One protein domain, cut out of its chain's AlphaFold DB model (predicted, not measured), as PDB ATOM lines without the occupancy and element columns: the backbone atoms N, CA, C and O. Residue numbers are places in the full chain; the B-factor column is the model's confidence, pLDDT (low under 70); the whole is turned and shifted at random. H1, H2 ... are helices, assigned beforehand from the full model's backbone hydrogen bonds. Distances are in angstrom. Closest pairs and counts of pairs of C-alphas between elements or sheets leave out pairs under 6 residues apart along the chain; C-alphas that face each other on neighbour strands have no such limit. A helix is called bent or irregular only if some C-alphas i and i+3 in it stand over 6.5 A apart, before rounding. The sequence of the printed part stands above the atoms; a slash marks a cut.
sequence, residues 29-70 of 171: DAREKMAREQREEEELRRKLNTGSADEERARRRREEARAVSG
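What this domain is: This is residues 29 to 70 of the 171 residues of the protein "Hypothetical protein" of Corethron hystrix (UniProt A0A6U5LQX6). Two helices, H1 and then H2, make a wide, open V in one flat layer, with a tight link of two residues at the corner and nothing packed between the arms. H1 is the longer arm, and a short tail of residues 69 and 70 follows H2. The printed part has 42 residues with two named helices, in the order H1, H2, and no named strand, and its class is all helix. It is extended, with a radius of gyration of the C-alphas of 15.8 A and spans of 46 by 24 by 5 A.

How they stand to each other: H1, residues 29 to 49, stands free over residues 29 to 46. A tight link of two residues, Thr 50 and Gly 51, joins it to H2, residues 52 to 68. H1 and H2 are apart, with no C-alpha of the one within 8 A of the other. From first to last C-alpha, x falls in both helices, while y and z fall in H1 and rise in H2. Residues 48 to 54, of which 52 to 54 belong to H2, stand free, and so do residues 56 to 70, of which 56 to 68 belong to H2. In H1 and H2 every O i to N i+4 pair is within hydrogen-bond range.

Where its parts are: H1 begins at C-alpha 29, at (64.786, 10.508, 40.005), and ends at C-alpha 49, at (41.445, -5.424, 30.183), with 29.9 A from first to last C-alpha. H2 begins at C-alpha 52, at (33.522, -1.508, 27.479), and ends at C-alpha 68, at (20.737, 13.368, 41.430), with 24.1 A from first to last C-alpha. Neither helix is bent.

The domain as a whole: The two C-alphas farthest apart are those of Ala 30 and Gly 70, 46.1 A. The printed part has no cut and no long link. The mean pLDDT of the printed part is 90.2, and no printed residue is under 70.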
ATOM      1  N   ASP A  29      65.555  10.064  41.178       81.56
ATOM      2  CA  ASP A  29      64.786  10.508  40.005       81.56
ATOM      3  C   ASP A  29      64.632   9.385  38.972       81.56
ATOM      4  O   ASP A  29      63.590   9.255  38.329       81.56
ATOM      5  N   ALA A  30      65.659   8.543  38.808       79.75
ATOM      6  CA  ALA A  30      65.585   7.372  37.936       79.75
ATOM      7  C   ALA A  30      64.575   6.335  38.457       79.75
ATOM      8  O   ALA A  30      63.774   5.809  37.684       79.75
ATOM      9  N   ARG A  31      64.569   6.068  39.771       82.75
ATOM     10  CA  ARG A  31      63.602   5.156  40.406       82.75
ATOM     11  C   ARG A  31      62.175   5.692  40.328       82.75
ATOM     12  O   ARG A  31      61.265   4.916  40.057       82.75
ATOM     13  N   GLU A  32      61.976   6.993  40.518       85.50
ATOM     14  CA  GLU A  32      60.661   7.628  40.396       85.50
ATOM     15  C   GLU A  32      60.124   7.584  38.965       85.50
ATOM     16  O   GLU A  32      58.949   7.271  38.769       85.50
ATOM     17  N   LYS A  33      60.974   7.830  37.960       84.69
ATOM     18  CA  LYS A  33      60.594   7.702  36.543       84.69
ATOM     19  C   LYS A  33      60.186   6.275  36.193       84.69
ATOM     20  O   LYS A  33      59.090   6.081  35.680       84.69
ATOM     21  N   MET A  34      61.000   5.285  36.563       83.31
ATOM     22  CA  MET A  34      60.671   3.871  36.352       83.31
ATOM     23  C   MET A  34      59.375   3.476  37.073       83.31
ATOM     24  O   MET A  34      58.531   2.794  36.502       83.31
ATOM     25  N   ALA A  35      59.179   3.930  38.315       90.31
ATOM     26  CA  ALA A  35      57.953   3.665  39.064       90.31
ATOM     27  C   ALA A  35      56.725   4.330  38.423       90.31
ATOM     28  O   ALA A  35      55.629   3.770  38.458       90.31
ATOM     29  N   ARG A  36      56.886   5.519  37.834       89.94
ATOM     30  CA  ARG A  36      55.819   6.206  37.104       89.94
ATOM     31  C   ARG A  36      55.467   5.481  35.809       89.94
ATOM     32  O   ARG A  36      54.288   5.247  35.576       89.94
ATOM     33  N   GLU A  37      56.462   5.078  35.025       91.81
ATOM     34  CA  GLU A  37      56.265   4.301  33.795       91.81
ATOM     35  C   GLU A  37      55.570   2.965  34.086       91.81
ATOM     36  O   GLU A  37      54.595   2.626  33.422       91.81
ATOM     37  N   GLN A  38      55.980   2.260  35.148       91.69
ATOM     38  CA  GLN A  38      55.316   1.027  35.588       91.69
ATOM     39  C   GLN A  38      53.848   1.255  35.970       91.69
ATOM     40  O   GLN A  38      52.988   0.458  35.604       91.69
ATOM     41  N   ARG A  39      53.538   2.352  36.675       92.12
ATOM     42  CA  ARG A  39      52.149   2.709  37.016       92.12
ATOM     43  C   ARG A  39      51.330   3.046  35.773       92.12
ATOM     44  O   ARG A  39      50.180   2.631  35.675       92.12
ATOM     45  N   GLU A  40      51.902   3.792  34.833       94.00
ATOM     46  CA  GLU A  40      51.239   4.157  33.577       94.00
ATOM     47  C   GLU A  40      50.971   2.916  32.707       94.00
ATOM     48  O   GLU A  40      49.872   2.770  32.163       94.00
ATOM     49  N   GLU A  41      51.919   1.979  32.642       93.62
ATOM     50  CA  GLU A  41      51.760   0.697  31.952       93.62
ATOM     51  C   GLU A  41      50.704  -0.190  32.630       93.62
ATOM     52  O   GLU A  41      49.840  -0.758  31.956       93.62
ATOM     53  N   GLU A  42      50.713  -0.269  33.963       93.06
ATOM     54  CA  GLU A  42      49.703  -1.004  34.726       93.06
ATOM     55  C   GLU A  42      48.301  -0.416  34.512       93.06
ATOM     56  O   GLU A  42      47.338  -1.155  34.281       93.06
ATOM     57  N   GLU A  43      48.172   0.913  34.515       92.75
ATOM     58  CA  GLU A  43      46.912   1.584  34.205       92.75
ATOM     59  C   GLU A  43      46.444   1.318  32.776       92.75
ATOM     60  O   GLU A  43      45.252   1.080  32.560       92.75
ATOM     61  N   LEU A  44      47.351   1.373  31.799       93.06
ATOM     62  CA  LEU A  44      47.029   1.086  30.406       93.06
ATOM     63  C   LEU A  44      46.544  -0.357  30.264       93.06
ATOM     64  O   LEU A  44      45.485  -0.603  29.686       93.06
ATOM     65  N   ARG A  45      47.265  -1.302  30.870       92.75
ATOM     66  CA  ARG A  45      46.889  -2.716  30.903       92.75
ATOM     67  C   ARG A  45      45.530  -2.914  31.563       92.75
ATOM     68  O   ARG A  45      44.699  -3.661  31.048       92.75
ATOM     69  N   ARG A  46      45.266  -2.225  32.673       91.94
ATOM     70  CA  ARG A  46      43.968  -2.267  33.352       91.94
ATOM     71  C   ARG A  46      42.849  -1.734  32.461       91.94
ATOM     72  O   ARG A  46      41.804  -2.377  32.383       91.94
ATOM     73  N   LYS A  47      43.053  -0.596  31.793       89.69
ATOM     74  CA  LYS A  47      42.065   0.004  30.878       89.69
ATOM     75  C   LYS A  47      41.761  -0.940  29.714       89.69
ATOM     76  O   LYS A  47      40.600  -1.224  29.463       89.69
ATOM     77  N   LEU A  48      42.785  -1.523  29.091       90.06
ATOM     78  CA  LEU A  48      42.616  -2.482  27.991       90.06
ATOM     79  C   LEU A  48      41.890  -3.769  28.411       90.06
ATOM     80  O   LEU A  48      41.120  -4.321  27.629       90.06
ATOM     81  N   ASN A  49      42.112  -4.237  29.641       91.44
ATOM     82  CA  ASN A  49      41.445  -5.424  30.183       91.44
ATOM     83  C   ASN A  49      40.033  -5.140  30.721       91.44
ATOM     84  O   ASN A  49      39.312  -6.078  31.065       91.44
ATOM     85  N   THR A  50      39.637  -3.870  30.845       91.44
ATOM     86  CA  THR A  50      38.304  -3.509  31.334       91.44
ATOM     87  C   THR A  50      37.296  -3.627  30.195       91.44
ATOM     88  O   THR A  50      37.521  -3.151  29.085       91.44
ATOM     89  N   GLY A  51      36.158  -4.272  30.454       90.75
ATOM     90  CA  GLY A  51      35.106  -4.406  29.454       90.75
ATOM     91  C   GLY A  51      34.436  -3.064  29.159       90.75
ATOM     92  O   GLY A  51      34.043  -2.343  30.075       90.75
ATOM     93  N   SER A  52      34.190  -2.758  27.883       88.19
ATOM     94  CA  SER A  52      33.522  -1.508  27.479       88.19
ATOM     95  C   SER A  52      32.143  -1.322  28.134       88.19
ATOM     96  O   SER A  52      31.722  -0.202  28.410       88.19
ATOM     97  N   ALA A  53      31.431  -2.419  28.420       88.88
ATOM     98  CA  ALA A  53      30.147  -2.385  29.122       88.88
ATOM     99  C   ALA A  53      30.284  -1.927  30.586       88.88
ATOM    100  O   ALA A  53      29.392  -1.261  31.111       88.88
ATOM    101  N   ASP A  54      31.390  -2.258  31.254       90.12
ATOM    102  CA  ASP A  54      31.671  -1.789  32.613       90.12
ATOM    103  C   ASP A  54      31.980  -0.299  32.628       90.12
ATOM    104  O   ASP A  54      31.473   0.427  33.485       90.12
ATOM    105  N   GLU A  55      32.736   0.175  31.640       90.69
ATOM    106  CA  GLU A  55      33.032   1.597  31.473       90.69
ATOM    107  C   GLU A  55      31.772   2.412  31.179       90.69
ATOM    108  O   GLU A  55      31.540   3.442  31.818       90.69
ATOM    109  N   GLU A  56      30.914   1.937  30.269       90.62
ATOM    110  CA  GLU A  56      29.624   2.568  29.975       90.62
ATOM    111  C   GLU A  56      28.726   2.610  31.219       90.62
ATOM    112  O   GLU A  56      28.134   3.653  31.515       90.62
ATOM    113  N   ARG A  57      28.665   1.517  31.998       91.81
ATOM    114  CA  ARG A  57      27.926   1.476  33.273       91.81
ATOM    115  C   ARG A  57      28.498   2.449  34.298       91.81
ATOM    116  O   ARG A  57      27.731   3.143  34.966       91.81
ATOM    117  N   ALA A  58      29.821   2.528  34.423       92.88
ATOM    118  CA  ALA A  58      30.484   3.452  35.336       92.88
ATOM    119  C   ALA A  58      30.243   4.912  34.930       92.88
ATOM    120  O   ALA A  58      29.943   5.741  35.789       92.88
ATOM    121  N   ARG A  59      30.319   5.224  33.629       93.62
ATOM    122  CA  ARG A  59      30.002   6.551  33.090       93.62
ATOM    123  C   ARG A  59      28.555   6.924  33.393       93.62
ATOM    124  O   ARG A  59      28.329   7.961  34.010       93.62
ATOM    125  N   ARG A  60      27.607   6.046  33.052       93.50
ATOM    126  CA  ARG A  60      26.178   6.260  33.309       93.50
ATOM    127  C   ARG A  60      25.901   6.495  34.793       93.50
ATOM    128  O   ARG A  60      25.220   7.450  35.132       93.50
ATOM    129  N   ARG A  61      26.499   5.699  35.686       95.12
ATOM    130  CA  ARG A  61      26.357   5.888  37.139       95.12
ATOM    131  C   ARG A  61      26.884   7.250  37.605       95.12
ATOM    132  O   ARG A  61      26.282   7.857  38.481       95.12
ATOM    133  N   ARG A  62      28.001   7.735  37.049       94.62
ATOM    134  CA  ARG A  62      28.536   9.072  37.378       94.62
ATOM    135  C   ARG A  62      27.628  10.187  36.868       94.62
ATOM    136  O   ARG A  62      27.451  11.173  37.571       94.62
ATOM    137  N   GLU A  63      27.083  10.049  35.664       93.81
ATOM    138  CA  GLU A  63      26.123  11.004  35.094       93.81
ATOM    139  C   GLU A  63      24.837  11.050  35.924       93.81
ATOM    140  O   GLU A  63      24.401  12.130  36.311       93.81
ATOM    141  N   GLU A  64      24.294   9.886  36.287       90.25
ATOM    142  CA  GLU A  64      23.135   9.766  37.177       90.25
ATOM    143  C   GLU A  64      23.426  10.374  38.555       90.25
ATOM    144  O   GLU A  64      22.624  11.152  39.058       90.25
ATOM    145  N   ALA A  65      24.595  10.107  39.145       93.00
ATOM    146  CA  ALA A  65      24.985  10.706  40.422       93.00
ATOM    147  C   ALA A  65      25.104  12.238  40.345       93.00
ATOM    148  O   ALA A  65      24.714  12.930  41.282       93.00
ATOM    149  N   ARG A  66      25.613  12.781  39.230       92.38
ATOM    150  CA  ARG A  66      25.673  14.234  38.997       92.38
ATOM    151  C   ARG A  66      24.283  14.846  38.858       92.38
ATOM    152  O   ARG A  66      24.061  15.912  39.415       92.38
ATOM    153  N   ALA A  67      23.378  14.180  38.142       87.75
ATOM    154  CA  ALA A  67      21.993  14.624  38.006       87.75
ATOM    155  C   ALA A  67      21.288  14.634  39.372       87.75
ATOM    156  O   ALA A  67      20.788  15.670  39.798       87.75
ATOM    157  N   VAL A  68      21.371  13.523  40.112       87.25
ATOM    158  CA  VAL A  68      20.737  13.368  41.430       87.25
ATOM    159  C   VAL A  68      21.332  14.310  42.477       87.25
ATOM    160  O   VAL A  68      20.616  14.755  43.365       87.25
ATOM    161  N   SER A  69      22.615  14.676  42.377       89.00
ATOM    162  CA  SER A  69      23.229  15.640  43.302       89.00
ATOM    163  C   SER A  69      22.558  17.020  43.281       89.00
ATOM    164  O   SER A  69      22.723  17.765  44.245       89.00
ATOM    165  N   GLY A  70      21.869  17.382  42.194       85.12
ATOM    166  CA  GLY A  70      21.088  18.618  42.093       85.12
ATOM    167  C   GLY A  70      19.598  18.444  42.402       85.12
ATOM    168  O   GLY A  70      18.874  19.436  42.432       85.12
TER     169      GLY A  70